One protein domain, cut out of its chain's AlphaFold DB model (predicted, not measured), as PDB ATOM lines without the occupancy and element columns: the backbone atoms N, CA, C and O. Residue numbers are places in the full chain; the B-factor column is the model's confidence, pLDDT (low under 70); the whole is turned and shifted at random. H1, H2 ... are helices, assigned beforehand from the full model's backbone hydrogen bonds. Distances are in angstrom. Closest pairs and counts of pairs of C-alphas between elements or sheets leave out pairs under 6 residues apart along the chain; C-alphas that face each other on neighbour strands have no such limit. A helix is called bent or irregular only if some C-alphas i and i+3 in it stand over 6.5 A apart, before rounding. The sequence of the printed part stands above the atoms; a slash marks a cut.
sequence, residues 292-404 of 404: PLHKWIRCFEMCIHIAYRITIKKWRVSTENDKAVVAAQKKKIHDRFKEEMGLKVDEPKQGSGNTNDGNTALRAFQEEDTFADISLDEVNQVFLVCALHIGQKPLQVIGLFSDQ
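This is residues 292 to 404 of the 404 residues of an uncharacterized protein of Strongylocentrotus purpuratus (UniProt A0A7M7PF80). A small cluster of crossed helices has H1 nearest its middle: H2 crosses the last turn of H1 on one side, H3 packs on the first half of H1, H4 packs on H2, and a tail, residues 397 to 404, sticks out. The 113 printed residues hold five named helices, H1 to H5, and no named strand: all helix. The whole is only just compact, close to loose, with a radius of gyration of the C-alphas of 15.6 A and spans of 46 by 35 by 24 A.

H1, residues 292 to 309, touches H2, residues 320 to 340, with residues 307 to 309 alone; the closest C-alphas, of Tyr 308 and Lys 330, are 5.2 A apart, at a steep tilt of 58 degrees, opposite ways. H1 touches H3, residues 358 to 366, with residues 293 to 300 alone, closest at C-alphas 297 and 361, 5.7 A. H2 touches H4, residues 368 to 375, at a shallow tilt of 31 degrees, closest at C-alphas 333 and 374, 6.4 A. H4 and H5, residues 377 to 388, form a helical hairpin and only just touch, with 3 pairs of C-alphas within 8 A, closest at 372 and 380, 6.1 A. H2 and H5 are apart. Every O i to N i+4 pair is within hydrogen-bond range in H1, H2, H3 and H4; in H5, 6 of 8 are.

H1 begins at C-alpha 292 (150.248, 147.726, 103.352) and is 25.9 A long; H2 is 30.1 A. H5 is irregular, only just, with C-alphas 378 and 381 6.6 A apart, and ends at C-alpha 388 (137.771, 147.043, 96.258).

The printed part has no cut. The link from H2 to H3 is long. Residues 351 to 352 and 376 to 404 have pLDDT under 70.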
ATOM      1  N   PRO A 292     151.146 148.598 104.110       81.75
ATOM      2  CA  PRO A 292     150.248 147.726 103.352       81.75
ATOM      3  C   PRO A 292     150.240 146.304 103.920       81.75
ATOM      4  O   PRO A 292     149.192 145.669 103.974       81.75
ATOM      5  N   LEU A 293     151.394 145.830 104.408       82.94
ATOM      6  CA  LEU A 293     151.537 144.524 105.054       82.94
ATOM      7  C   LEU A 293     150.609 144.398 106.267       82.94
ATOM      8  O   LEU A 293     149.804 143.470 106.339       82.94
ATOM      9  N   HIS A 294     150.685 145.353 107.196       81.69
ATOM     10  CA  HIS A 294     149.839 145.332 108.384       81.69
ATOM     11  C   HIS A 294     148.367 145.546 108.036       81.69
ATOM     12  O   HIS A 294     147.522 144.921 108.666       81.69
ATOM     13  N   LYS A 295     148.041 146.350 107.015       82.69
ATOM     14  CA  LYS A 295     146.658 146.483 106.528       82.69
ATOM     15  C   LYS A 295     146.078 145.115 106.156       82.69
ATOM     16  O   LYS A 295     145.030 144.752 106.678       82.69
ATOM     17  N   TRP A 296     146.775 144.336 105.327       84.12
ATOM     18  CA  TRP A 296     146.318 143.002 104.921       84.12
ATOM     19  C   TRP A 296     146.160 142.045 106.105       84.12
ATOM     20  O   TRP A 296     145.105 141.429 106.257       84.12
ATOM     21  N   ILE A 297     147.168 141.962 106.977       87.62
ATOM     22  CA  ILE A 297     147.133 141.081 108.155       87.62
ATOM     23  C   ILE A 297     145.979 141.466 109.089       87.62
ATOM     24  O   ILE A 297     145.200 140.608 109.494       87.62
ATOM     25  N   ARG A 298     145.815 142.759 109.400       86.56
ATOM     26  CA  ARG A 298     144.754 143.237 110.301       86.56
ATOM     27  C   ARG A 298     143.360 143.061 109.706       86.56
ATOM     28  O   ARG A 298     142.443 142.713 110.444       86.56
ATOM     29  N   CYS A 299     143.193 143.253 108.397       85.31
ATOM     30  CA  CYS A 299     141.936 142.950 107.709       85.31
ATOM     31  C   CYS A 299     141.603 141.455 107.791       85.31
ATOM     32  O   CYS A 299     140.465 141.103 108.101       85.31
ATOM     33  N   PHE A 300     142.589 140.583 107.574       87.25
ATOM     34  CA  PHE A 300     142.411 139.136 107.694       87.25
ATOM     35  C   PHE A 300     142.004 138.743 109.118       87.25
ATOM     36  O   PHE A 300     140.968 138.106 109.312       87.25
ATOM     37  N   GLU A 301     142.752 139.212 110.122       89.38
ATOM     38  CA  GLU A 301     142.448 138.999 111.541       89.38
ATOM     39  C   GLU A 301     141.050 139.501 111.922       89.38
ATOM     40  O   GLU A 301     140.329 138.843 112.669       89.38
ATOM     41  N   MET A 302     140.643 140.665 111.411       87.56
ATOM     42  CA  MET A 302     139.307 141.209 111.642       87.56
ATOM     43  C   MET A 302     138.226 140.263 111.108       87.56
ATOM     44  O   MET A 302     137.303 139.928 111.853       87.56
ATOM     45  N   CYS A 303     138.350 139.814 109.858       86.56
ATOM     46  CA  CYS A 303     137.367 138.941 109.214       86.56
ATOM     47  C   CYS A 303     137.219 137.613 109.967       86.56
ATOM     48  O   CYS A 303     136.108 137.243 110.351       86.56
ATOM     49  N   ILE A 304     138.329 136.939 110.286       88.69
ATOM     50  CA  ILE A 304     138.275 135.664 111.018       88.69
ATOM     51  C   ILE A 304     137.733 135.851 112.442       88.69
ATOM     52  O   ILE A 304     136.950 135.035 112.924       88.69
ATOM     53  N   HIS A 305     138.061 136.958 113.118       89.06
ATOM     54  CA  HIS A 305     137.533 137.238 114.453       89.06
ATOM     55  C   HIS A 305     136.030 137.532 114.450       89.06
ATOM     56  O   HIS A 305     135.353 137.193 115.426       89.06
ATOM     57  N   ILE A 306     135.505 138.156 113.392       87.50
ATOM     58  CA  ILE A 306     134.059 138.302 113.180       87.50
ATOM     59  C   ILE A 306     133.444 136.916 112.979       87.50
ATOM     60  O   ILE A 306     132.491 136.574 113.682       87.50
ATOM     61  N   ALA A 307     134.040 136.084 112.123       88.00
ATOM     62  CA  ALA A 307     133.565 134.732 111.842       88.00
ATOM     63  C   ALA A 307     133.504 133.846 113.101       88.00
ATOM     64  O   ALA A 307     132.526 133.128 113.321       88.00
ATOM     65  N   TYR A 308     134.493 133.954 113.995       90.81
ATOM     66  CA  TYR A 308     134.505 133.242 115.281       90.81
ATOM     67  C   TYR A 308     133.354 133.653 116.204       90.81
ATOM     68  O   TYR A 308     132.926 132.868 117.049       90.81
ATOM     69  N   ARG A 309     132.869 134.894 116.079       90.25
ATOM     70  CA  ARG A 309     131.897 135.516 116.992       90.25
ATOM     71  C   ARG A 309     130.517 135.699 116.366       90.25
ATOM     72  O   ARG A 309     129.634 136.246 117.029       90.25
ATOM     73  N   ILE A 310     130.302 135.241 115.133       86.38
ATOM     74  CA  ILE A 310     129.060 135.505 114.397       86.38
ATOM     75  C   ILE A 310     127.820 134.987 115.130       86.38
ATOM     76  O   ILE A 310     126.777 135.633 115.130       86.38
ATOM     77  N   THR A 311     127.937 133.851 115.815       86.56
ATOM     78  CA  THR A 311     126.822 133.202 116.515       86.56
ATOM     79  C   THR A 311     126.373 133.987 117.743       86.56
ATOM     80  O   THR A 311     125.198 133.965 118.093       86.56
ATOM     81  N   ILE A 312     127.296 134.709 118.382       90.56
ATOM     82  CA  ILE A 312     127.015 135.505 119.582       90.56
ATOM     83  C   ILE A 312     126.776 136.986 119.268       90.56
ATOM     84  O   ILE A 312     126.208 137.679 120.107       90.56
ATOM     85  N   LYS A 313     127.227 137.482 118.103       88.75
ATOM     86  CA  LYS A 313     127.125 138.886 117.646       88.75
ATOM     87  C   LYS A 313     127.585 139.915 118.692       88.75
ATOM     88  O   LYS A 313     127.039 141.009 118.805       88.75
ATOM     89  N   LYS A 314     128.609 139.560 119.475       88.06
ATOM     90  CA  LYS A 314     129.206 140.403 120.521       88.06
ATOM     91  C   LYS A 314     130.684 140.622 120.236       88.06
ATOM     92  O   LYS A 314     131.413 139.680 119.933       88.06
ATOM     93  N   TRP A 315     131.145 141.856 120.436       83.62
ATOM     94  CA  TRP A 315     132.573 142.172 120.380       83.62
ATOM     95  C   TRP A 315     133.344 141.561 121.562       83.62
ATOM     96  O   TRP A 315     134.383 140.930 121.371       83.62
ATOM     97  N   ARG A 316     132.822 141.711 122.790       86.38
ATOM     98  CA  ARG A 316     133.445 141.181 124.011       86.38
ATOM     99  C   ARG A 316     132.870 139.810 124.361       86.38
ATOM    100  O   ARG A 316     131.668 139.677 124.566       86.38
ATOM    101  N   VAL A 317     133.752 138.823 124.503       88.94
ATOM    102  CA  VAL A 317     133.424 137.452 124.922       88.94
ATOM    103  C   VAL A 317     133.805 137.296 126.393       88.94
ATOM    104  O   VAL A 317     134.983 137.160 126.714       88.94
ATOM    105  N   SER A 318     132.834 137.395 127.303       89.69
ATOM    106  CA  SER A 318     133.106 137.395 128.752       89.69
ATOM    107  C   SER A 318     132.464 136.247 129.523       89.69
ATOM    108  O   SER A 318     132.985 135.885 130.574       89.69
ATOM    109  N   THR A 319     131.366 135.669 129.034       93.00
ATOM    110  CA  THR A 319     130.686 134.558 129.716       93.00
ATOM    111  C   THR A 319     131.294 133.214 129.314       93.00
ATOM    112  O   THR A 319     131.749 133.058 128.182       93.00
ATOM    113  N   GLU A 320     131.289 132.228 130.216       93.62
ATOM    114  CA  GLU A 320     131.790 130.875 129.907       93.62
ATOM    115  C   GLU A 320     131.021 130.223 128.751       93.62
ATOM    116  O   GLU A 320     131.616 129.564 127.902       93.62
ATOM    117  N   ASN A 321     129.715 130.493 128.652       94.00
ATOM    118  CA  ASN A 321     128.906 130.028 127.531       94.00
ATOM    119  C   ASN A 321     129.362 130.647 126.198       94.00
ATOM    120  O   ASN A 321     129.602 129.920 125.237       94.00
ATOM    121  N   ASP A 322     129.546 131.974 126.142       92.81
ATOM    122  CA  ASP A 322     130.023 132.636 124.919       92.81
ATOM    123  C   ASP A 322     131.432 132.131 124.533       92.81
ATOM    124  O   ASP A 322     131.706 131.918 123.352       92.81
ATOM    125  N   LYS A 323     132.322 131.885 125.510       94.25
ATOM    126  CA  LYS A 323     133.665 131.326 125.261       94.25
ATOM    127  C   LYS A 323     133.603 129.932 124.640       94.25
ATOM    128  O   LYS A 323     134.323 129.677 123.677       94.25
ATOM    129  N   ALA A 324     132.752 129.049 125.164       94.62
ATOM    130  CA  ALA A 324     132.590 127.694 124.642       94.62
ATOM    131  C   ALA A 324     132.062 127.702 123.198       94.62
ATOM    132  O   ALA A 324     132.602 127.004 122.338       94.62
ATOM    133  N   VAL A 325     131.065 128.547 122.913       93.81
ATOM    134  CA  VAL A 325     130.502 128.716 121.563       93.81
ATOM    135  C   VAL A 325     131.562 129.224 120.580       93.81
ATOM    136  O   VAL A 325     131.727 128.655 119.501       93.81
ATOM    137  N   VAL A 326     132.323 130.254 120.959       93.81
ATOM    138  CA  VAL A 326     133.387 130.825 120.115       93.81
ATOM    139  C   VAL A 326     134.526 129.828 119.896       93.81
ATOM    140  O   VAL A 326     135.039 129.736 118.786       93.81
ATOM    141  N   ALA A 327     134.914 129.050 120.910       94.25
ATOM    142  CA  ALA A 327     135.963 128.039 120.774       94.25
ATOM    143  C   ALA A 327     135.566 126.916 119.800       94.25
ATOM    144  O   ALA A 327     136.379 126.510 118.968       94.25
ATOM    145  N   ALA A 328     134.313 126.453 119.860       94.12
ATOM    146  CA  ALA A 328     133.789 125.461 118.921       94.12
ATOM    147  C   ALA A 328     133.752 126.004 117.483       94.12
ATOM    148  O   ALA A 328     134.203 125.330 116.555       94.12
ATOM    149  N   GLN A 329     133.283 127.243 117.304       92.44
ATOM    150  CA  GLN A 329     133.241 127.899 115.995       92.44
ATOM    151  C   GLN A 329     134.647 128.151 115.432       92.44
ATOM    152  O   GLN A 329     134.898 127.883 114.259       92.44
ATOM    153  N   LYS A 330     135.586 128.600 116.275       93.50
ATOM    154  CA  LYS A 330     136.997 128.775 115.916       93.50
ATOM    155  C   LYS A 330     137.609 127.462 115.434       93.50
ATOM    156  O   LYS A 330     138.231 127.448 114.379       93.50
ATOM    157  N   LYS A 331     137.379 126.354 116.148       94.31
ATOM    158  CA  LYS A 331     137.857 125.029 115.732       94.31
ATOM    159  C   LYS A 331     137.307 124.632 114.359       94.31
ATOM    160  O   LYS A 331     138.089 124.271 113.490       94.31
ATOM    161  N   LYS A 332     135.994 124.776 114.143       93.56
ATOM    162  CA  LYS A 332     135.362 124.493 112.843       93.56
ATOM    163  C   LYS A 332     136.022 125.289 111.711       93.56
ATOM    164  O   LYS A 332     136.328 124.725 110.671       93.56
ATOM    165  N   ILE A 333     136.242 126.588 111.914       92.00
ATOM    166  CA  ILE A 333     136.859 127.454 110.903       92.00
ATOM    167  C   ILE A 333     138.330 127.076 110.668       92.00
ATOM    168  O   ILE A 333     138.753 127.009 109.520       92.00
ATOM    169  N   HIS A 334     139.098 126.776 111.720       93.81
ATOM    170  CA  HIS A 334     140.483 126.307 111.588       93.81
ATOM    171  C   HIS A 334     140.577 125.014 110.767       93.81
ATOM    172  O   HIS A 334     141.422 124.921 109.878       93.81
ATOM    173  N   ASP A 335     139.712 124.037 111.056       94.69
ATOM    174  CA  ASP A 335     139.682 122.757 110.346       94.69
ATOM    175  C   ASP A 335     139.386 122.987 108.853       94.69
ATOM    176  O   ASP A 335     140.134 122.509 108.002       94.69
ATOM    177  N   ARG A 336     138.405 123.843 108.532       94.44
ATOM    178  CA  ARG A 336     138.088 124.230 107.148       94.44
ATOM    179  C   ARG A 336     139.235 124.950 106.436       94.44
ATOM    180  O   ARG A 336     139.588 124.570 105.328       94.44
ATOM    181  N   PHE A 337     139.880 125.936 107.067       94.06
ATOM    182  CA  PHE A 337     141.059 126.604 106.483       94.06
ATOM    183  C   PHE A 337     142.175 125.615 106.135       94.06
ATOM    184  O   PHE A 337     142.843 125.751 105.106       94.06
ATOM    185  N   LYS A 338     142.373 124.607 106.983       94.81
ATOM    186  CA  LYS A 338     143.389 123.581 106.774       94.81
ATOM    187  C   LYS A 338     142.999 122.594 105.676       94.81
ATOM    188  O   LYS A 338     143.864 122.219 104.889       94.81
ATOM    189  N   GLU A 339     141.745 122.159 105.641       95.88
ATOM    190  CA  GLU A 339     141.242 121.166 104.684       95.88
ATOM    191  C   GLU A 339     141.043 121.752 103.284       95.88
ATOM    192  O   GLU A 339     141.440 121.128 102.302       95.88
ATOM    193  N   GLU A 340     140.481 122.957 103.192       94.31
ATOM    194  CA  GLU A 340     140.067 123.570 101.927       94.31
ATOM    195  C   GLU A 340     141.163 124.462 101.322       94.31
ATOM    196  O   GLU A 340     141.336 124.460 100.108       94.31
ATOM    197  N   MET A 341     141.958 125.171 102.141       93.25
ATOM    198  CA  MET A 341     142.999 126.107 101.656       93.25
ATOM    199  C   MET A 341     144.438 125.663 101.982       93.25
ATOM    200  O   MET A 341     145.423 126.264 101.522       93.25
ATOM    201  N   GLY A 342     144.602 124.630 102.817       94.38
ATOM    202  CA  GLY A 342     145.911 124.214 103.324       94.38
ATOM    203  C   GLY A 342     146.570 125.258 104.234       94.38
ATOM    204  O   GLY A 342     147.799 125.296 104.329       94.38
ATOM    205  N   LEU A 343     145.782 126.134 104.863       93.69
ATOM    206  CA  LEU A 343     146.271 127.230 105.701       93.69
ATOM    207  C   LEU A 343     146.106 126.907 107.187       93.69
ATOM    208  O   LEU A 343     145.087 126.381 107.625       93.69
ATOM    209  N   LYS A 344     147.118 127.266 107.980       92.69
ATOM    210  CA  LYS A 344     147.033 127.285 109.445       92.69
ATOM    211  C   LYS A 344     146.767 128.712 109.882       92.69
ATOM    212  O   LYS A 344     147.552 129.598 109.557       92.69
ATOM    213  N   VAL A 345     145.708 128.945 110.639       91.12
ATOM    214  CA  VAL A 345     145.272 130.294 111.023       91.12
ATOM    215  C   VAL A 345     145.234 130.425 112.538       91.12
ATOM    216  O   VAL A 345     144.886 129.478 113.231       91.12
ATOM    217  N   ASP A 346     145.623 131.590 113.047       88.38
ATOM    218  CA  ASP A 346     145.584 131.960 114.466       88.38
ATOM    219  C   ASP A 346     146.211 130.920 115.426       88.38
ATOM    220  O   ASP A 346     145.745 130.713 116.553       88.38
ATOM    221  N   GLU A 347     147.278 130.250 114.972       88.88
ATOM    222  CA  GLU A 347     148.098 129.330 115.768       88.88
ATOM    223  C   GLU A 347     149.380 130.041 116.242       88.88
ATOM    224  O   GLU A 347     150.037 130.709 115.438       88.88
ATOM    225  N   PRO A 348     149.783 129.919 117.520       85.44
ATOM    226  CA  PRO A 348     151.022 130.517 118.008       85.44
ATOM    227  C   PRO A 348     152.249 129.861 117.358       85.44
ATOM    228  O   PRO A 348     152.337 128.633 117.269       85.44
ATOM    229  N   LYS A 349     153.224 130.672 116.934       80.81
ATOM    230  CA  LYS A 349     154.522 130.189 116.432       80.81
ATOM    231  C   LYS A 349     155.521 130.040 117.584       80.81
ATOM    232  O   LYS A 349     155.431 130.739 118.590       80.81
ATOM    233  N   GLN A 350     156.492 129.135 117.442       71.25
ATOM    234  CA  GLN A 350     157.632 129.084 118.366       71.25
ATOM    235  C   GLN A 350     158.458 130.371 118.218       71.25
ATOM    236  O   GLN A 350     158.831 130.735 117.106       71.25
ATOM    237  N   GLY A 351     158.721 131.060 119.331       66.44
ATOM    238  CA  GLY A 351     159.383 132.366 119.349       66.44
ATOM    239  C   GLY A 351     158.386 133.509 119.538       66.44
ATOM    240  O   GLY A 351     158.104 133.891 120.671       66.44
ATOM    241  N   SER A 352     157.859 134.057 118.440       64.88
ATOM    242  CA  SER A 352     156.958 135.217 118.460       64.88
ATOM    243  C   SER A 352     155.924 135.174 117.330       64.88
ATOM    244  O   SER A 352     156.160 134.600 116.267       64.88
ATOM    245  N   GLY A 353     154.778 135.818 117.563       75.12
ATOM    246  CA  GLY A 353     153.687 135.943 116.598       75.12
ATOM    247  C   GLY A 353     152.808 134.697 116.464       75.12
ATOM    248  O   GLY A 353     152.878 133.742 117.242       75.12
ATOM    249  N   ASN A 354     151.939 134.728 115.459       84.31
ATOM    250  CA  ASN A 354     151.047 133.631 115.103       84.31
ATOM    251  C   ASN A 354     151.173 133.312 113.603       84.31
ATOM    252  O   ASN A 354     152.001 133.874 112.873       84.31
ATOM    253  N   THR A 355     150.377 132.363 113.132       86.75
ATOM    254  CA  THR A 355     150.320 132.002 111.716       86.75
ATOM    255  C   THR A 355     149.604 133.027 110.838       86.75
ATOM    256  O   THR A 355     149.661 132.883 109.628       86.75
ATOM    257  N   ASN A 356     149.027 134.103 111.385       88.69
ATOM    258  CA  ASN A 356     148.411 135.180 110.599       88.69
ATOM    259  C   ASN A 356     149.482 136.149 110.077       88.69
ATOM    260  O   ASN A 356     149.550 137.313 110.460       88.69
ATOM    261  N   ASP A 357     150.358 135.648 109.215       87.75
ATOM    262  CA  ASP A 357     151.364 136.453 108.530       87.75
ATOM    263  C   ASP A 357     150.877 136.944 107.159       87.75
ATOM    264  O   ASP A 357     149.783 136.614 106.693       87.75
ATOM    265  N   GLY A 358     151.709 137.756 106.501       86.19
ATOM    266  CA  GLY A 358     151.392 138.315 105.189       86.19
ATOM    267  C   GLY A 358     151.115 137.249 104.129       86.19
ATOM    268  O   GLY A 358     150.240 137.453 103.296       86.19
ATOM    269  N   ASN A 359     151.792 136.097 104.184       87.75
ATOM    270  CA  ASN A 359     151.564 135.003 103.237       87.75
ATOM    271  C   ASN A 359     150.204 134.344 103.460       87.75
ATOM    272  O   ASN A 359     149.506 134.043 102.495       87.75
ATOM    273  N   THR A 360     149.820 134.141 104.719       89.81
ATOM    274  CA  THR A 360     148.523 133.560 105.076       89.81
ATOM    275  C   THR A 360     147.382 134.481 104.660       89.81
ATOM    276  O   THR A 360     146.464 134.028 103.983       89.81
ATOM    277  N   ALA A 361     147.482 135.779 104.969       88.69
ATOM    278  CA  ALA A 361     146.497 136.769 104.537       88.69
ATOM    279  C   ALA A 361     146.416 136.857 103.003       88.69
ATOM    280  O   ALA A 361     145.328 136.795 102.440       88.69
ATOM    281  N   LEU A 362     147.560 136.940 102.314       86.06
ATOM    282  CA  LEU A 362     147.600 137.043 100.853       86.06
ATOM    283  C   LEU A 362     146.998 135.810 100.173       86.06
ATOM    284  O   LEU A 362     146.177 135.966  99.275       86.06
ATOM    285  N   ARG A 363     147.369 134.598 100.603       89.00
ATOM    286  CA  ARG A 363     146.802 133.361 100.046       89.00
ATOM    287  C   ARG A 363     145.306 133.255 100.309       89.00
ATOM    288  O   ARG A 363     144.571 132.888  99.403       89.00
ATOM    289  N   ALA A 364     144.862 133.604 101.517       87.50
ATOM    290  CA  ALA A 364     143.443 133.602 101.842       87.50
ATOM    291  C   ALA A 364     142.655 134.540 100.913       87.50
ATOM    292  O   ALA A 364     141.630 134.152 100.371       87.50
ATOM    293  N   PHE A 365     143.166 135.745 100.668       85.19
ATOM    294  CA  PHE A 365     142.495 136.726  99.814       85.19
ATOM    295  C   PHE A 365     142.623 136.466  98.308       85.19
ATOM    296  O   PHE A 365     141.848 137.026  97.542       85.19
ATOM    297  N   GLN A 366     143.568 135.631  97.867       86.19
ATOM    298  CA  GLN A 366     143.651 135.184  96.469       86.19
ATOM    299  C   GLN A 366     142.549 134.183  96.104       86.19
ATOM    300  O   GLN A 366     142.110 134.148  94.958       86.19
ATOM    301  N   GLU A 367     142.112 133.378  97.067       85.38
ATOM    302  CA  GLU A 367     141.024 132.409  96.924       85.38
ATOM    303  C   GLU A 367     139.752 132.983  97.571       85.38
ATOM    304  O   GLU A 367     139.208 132.425  98.524       85.38
ATOM    305  N   GLU A 368     139.323 134.151  97.075       82.38
ATOM    306  CA  GLU A 368     138.294 134.996  97.693       82.38
ATOM    307  C   GLU A 368     136.979 134.271  97.996       82.38
ATOM    308  O   GLU A 368     136.477 134.374  99.115       82.38
ATOM    309  N   ASP A 369     136.476 133.484  97.045       82.31
ATOM    310  CA  ASP A 369     135.225 132.734  97.193       82.31
ATOM    311  C   ASP A 369     135.329 131.677  98.302       82.31
ATOM    312  O   ASP A 369     134.458 131.579  99.165       82.31
ATOM    313  N   THR A 370     136.430 130.920  98.325       86.81
ATOM    314  CA  THR A 370     136.690 129.901  99.350       86.81
ATOM    315  C   THR A 370     136.867 130.551 100.719       86.81
ATOM    316  O   THR A 370     136.309 130.091 101.715       86.81
ATOM    317  N   PHE A 371     137.613 131.655 100.795       87.50
ATOM    318  CA  PHE A 371     137.770 132.410 102.033       87.50
ATOM    319  C   PHE A 371     136.431 132.944 102.544       87.50
ATOM    320  O   PHE A 371     136.160 132.843 103.744       87.50
ATOM    321  N   ALA A 372     135.591 133.494 101.667       82.25
ATOM    322  CA  ALA A 372     134.262 133.973 102.019       82.25
ATOM    323  C   ALA A 372     133.366 132.829 102.504       82.25
ATOM    324  O   ALA A 372     132.758 132.955 103.559       82.25
ATOM    325  N   ASP A 373     133.357 131.675 101.841       84.88
ATOM    326  CA  ASP A 373     132.566 130.520 102.284       84.88
ATOM    327  C   ASP A 373     133.036 129.971 103.649       84.88
ATOM    328  O   ASP A 373     132.233 129.617 104.521       84.88
ATOM    329  N   ILE A 374     134.351 129.954 103.900       84.88
ATOM    330  CA  ILE A 374     134.923 129.548 105.194       84.88
ATOM    331  C   ILE A 374     134.604 130.565 106.295       84.88
ATOM    332  O   ILE A 374     134.263 130.176 107.420       84.88
ATOM    333  N   SER A 375     134.723 131.858 105.987       73.38
ATOM    334  CA  SER A 375     134.586 132.966 106.938       73.38
ATOM    335  C   SER A 375     133.186 133.596 107.009       73.38
ATOM    336  O   SER A 375     132.998 134.420 107.904       73.38
ATOM    337  N   LEU A 376     132.224 133.119 106.193       63.81
ATOM    338  CA  LEU A 376     130.768 133.393 106.069       63.81
ATOM    339  C   LEU A 376     130.321 134.197 104.822       63.81
ATOM    340  O   LEU A 376     130.863 135.257 104.522       63.81
ATOM    341  N   ASP A 377     129.175 133.805 104.241       54.59
ATOM    342  CA  ASP A 377     128.461 134.512 103.156       54.59
ATOM    343  C   ASP A 377     128.071 135.975 103.476       54.59
ATOM    344  O   ASP A 377     128.081 136.824 102.588       54.59
ATOM    345  N   GLU A 378     127.746 136.317 104.735       50.50
ATOM    346  CA  GLU A 378     127.430 137.704 105.155       50.50
ATOM    347  C   GLU A 378     128.683 138.606 105.224       50.50
ATOM    348  O   GLU A 378     128.572 139.835 105.217       50.50
ATOM    349  N   VAL A 379     129.888 138.020 105.246       51.88
ATOM    350  CA  VAL A 379     131.166 138.752 105.184       51.88
ATOM    351  C   VAL A 379     131.486 139.176 103.747       51.88
ATOM    352  O   VAL A 379     132.319 140.062 103.576       51.88
ATOM    353  N   ASN A 380     130.765 138.689 102.724       50.22
ATOM    354  CA  ASN A 380     130.955 139.111 101.329       50.22
ATOM    355  C   ASN A 380     130.873 140.634 101.139       50.22
ATOM    356  O   ASN A 380     131.644 141.181 100.361       50.22
ATOM    357  N   GLN A 381     130.015 141.353 101.877       51.38
ATOM    358  CA  GLN A 381     129.957 142.823 101.784       51.38
ATOM    359  C   GLN A 381     131.174 143.512 102.423       51.38
ATOM    360  O   GLN A 381     131.676 144.502 101.891       51.38
ATOM    361  N   VAL A 382     131.690 142.977 103.534       52.94
ATOM    362  CA  VAL A 382     132.906 143.483 104.198       52.94
ATOM    363  C   VAL A 382     134.139 143.161 103.355       52.94
ATOM    364  O   VAL A 382     135.010 144.011 103.183       52.94
ATOM    365  N   PHE A 383     134.177 141.962 102.776       53.06
ATOM    366  CA  PHE A 383     135.208 141.510 101.857       53.06
ATOM    367  C   PHE A 383     135.231 142.358 100.582       53.06
ATOM    368  O   PHE A 383     136.302 142.831 100.220       53.06
ATOM    369  N   LEU A 384     134.079 142.660  99.967       51.12
ATOM    370  CA  LEU A 384     134.011 143.533  98.788       51.12
ATOM    371  C   LEU A 384     134.564 144.931  99.097       51.12
ATOM    372  O   LEU A 384     135.368 145.453  98.336       51.12
ATOM    373  N   VAL A 385     134.199 145.534 100.233       51.78
ATOM    374  CA  VAL A 385     134.694 146.869 100.627       51.78
ATOM    375  C   VAL A 385     136.192 146.845 100.942       51.78
ATOM    376  O   VAL A 385     136.921 147.758 100.539       51.78
ATOM    377  N   CYS A 386     136.672 145.796 101.617       50.69
ATOM    378  CA  CYS A 386     138.091 145.617 101.895       50.69
ATOM    379  C   CYS A 386     138.892 145.348 100.611       50.69
ATOM    380  O   CYS A 386     139.906 146.003 100.418       50.69
ATOM    381  N   ALA A 387     138.435 144.479  99.708       50.59
ATOM    382  CA  ALA A 387     139.117 144.124  98.462       50.59
ATOM    383  C   ALA A 387     139.068 145.245  97.400       50.59
ATOM    384  O   ALA A 387     140.084 145.521  96.759       50.59
ATOM    385  N   LEU A 388     137.944 145.965  97.253       49.06
ATOM    386  CA  LEU A 388     137.771 147.043  96.258       49.06
ATOM    387  C   LEU A 388     138.671 148.265  96.515       49.06
ATOM    388  O   LEU A 388     139.023 148.972  95.575       49.06
ATOM    389  N   HIS A 389     139.091 148.502  97.761       48.66
ATOM    390  CA  HIS A 389     140.028 149.580  98.119       48.66
ATOM    391  C   HIS A 389     141.486 149.110  98.238       48.66
ATOM    392  O   HIS A 389     142.351 149.860  98.711       48.66
ATOM    393  N   ILE A 390     141.790 147.869  97.848       48.84
ATOM    394  CA  ILE A 390     143.153 147.335  97.846       48.84
ATOM    395  C   ILE A 390     143.599 147.046  96.409       48.84
ATOM    396  O   ILE A 390     143.844 145.914  96.021       48.84
ATOM    397  N   GLY A 391     143.709 148.118  95.620       43.56
ATOM    398  CA  GLY A 391     144.723 148.318  94.572       43.56
ATOM    399  C   GLY A 391     144.894 147.291  93.443       43.56
ATOM    400  O   GLY A 391     145.818 147.469  92.657       43.56
ATOM    401  N   GLN A 392     144.074 146.244  93.328       42.81
ATOM    402  CA  GLN A 392     144.259 145.201  92.308       42.81
ATOM    403  C   GLN A 392     143.229 145.208  91.172       42.81
ATOM    404  O   GLN A 392     143.410 144.468  90.208       42.81
ATOM    405  N   LYS A 393     142.203 146.071  91.199       33.25
ATOM    406  CA  LYS A 393     141.313 146.284  90.042       33.25
ATOM    407  C   LYS A 393     141.003 147.777  89.847       33.25
ATOM    408  O   LYS A 393     140.655 148.439  90.823       33.25
ATOM    409  N   PRO A 394     141.123 148.331  88.622       30.55
ATOM    410  CA  PRO A 394     140.602 149.661  88.329       30.55
ATOM    411  C   PRO A 394     139.081 149.671  88.525       30.55
ATOM    412  O   PRO A 394     138.403 148.699  88.195       30.55
ATOM    413  N   LEU A 395     138.572 150.779  89.073       32.47
ATOM    414  CA  LEU A 395     137.150 151.052  89.269       32.47
ATOM    415  C   LEU A 395     136.349 150.741  87.995       32.47
ATOM    416  O   LEU A 395     136.348 151.526  87.049       32.47
ATOM    417  N   GLN A 396     135.600 149.641  87.999       27.17
ATOM    418  CA  GLN A 396     134.330 149.596  87.289       27.17
ATOM    419  C   GLN A 396     133.237 149.845  88.317       27.17
ATOM    420  O   GLN A 396     132.940 149.017  89.174       27.17
ATOM    421  N   VAL A 397     132.714 151.063  88.245       31.52
ATOM    422  CA  VAL A 397     131.538 151.559  88.946       31.52
ATOM    423  C   VAL A 397     130.401 150.547  88.786       31.52
ATOM    424  O   VAL A 397     129.822 150.432  87.708       31.52
ATOM    425  N   ILE A 398     130.066 149.825  89.855       29.28
ATOM    426  CA  ILE A 398     128.750 149.201  89.974       29.28
ATOM    427  C   ILE A 398     127.854 150.267  90.593       29.28
ATOM    428  O   ILE A 398     127.933 150.564  91.785       29.28
ATOM    429  N   GLY A 399     127.054 150.897  89.737       35.81
ATOM    430  CA  GLY A 399     125.978 151.774  90.157       35.81
ATOM    431  C   GLY A 399     124.936 150.969  90.919       35.81
ATOM    432  O   GLY A 399     124.191 150.209  90.315       35.81
ATOM    433  N   LEU A 400     124.890 151.148  92.237       28.91
ATOM    434  CA  LEU A 400     123.760 150.773  93.083       28.91
ATOM    435  C   LEU A 400     123.581 151.832  94.176       28.91
ATOM    436  O   LEU A 400     123.702 151.569  95.364       28.91
ATOM    437  N   PHE A 401     123.301 153.055  93.733       30.03
ATOM    438  CA  PHE A 401     122.436 153.988  94.450       30.03
ATOM    439  C   PHE A 401     121.523 154.629  93.407       30.03
ATOM    440  O   PHE A 401     121.760 155.732  92.923       30.03
ATOM    441  N   SER A 402     120.502 153.875  93.016       26.73
ATOM    442  CA  SER A 402     119.266 154.421  92.472       26.73
ATOM    443  C   SER A 402     118.116 153.765  93.225       26.73
ATOM    444  O   SER A 402     118.009 152.539  93.235       26.73
ATOM    445  N   ASP A 403     117.304 154.628  93.823       29.45
ATOM    446  CA  ASP A 403     115.941 154.417  94.304       29.45
ATOM    447  C   ASP A 403     115.745 153.527  95.542       29.45
ATOM    448  O   ASP A 403     115.419 152.345  95.442       29.45
ATOM    449  N   GLN A 404     115.839 154.145  96.727       29.88
ATOM    450  CA  GLN A 404     114.665 154.476  97.562       29.88
ATOM    451  C   GLN A 404     115.024 155.395  98.730       29.88
ATOM    452  O   GLN A 404     116.062 155.146  99.386       29.88
TER     453      GLN A 404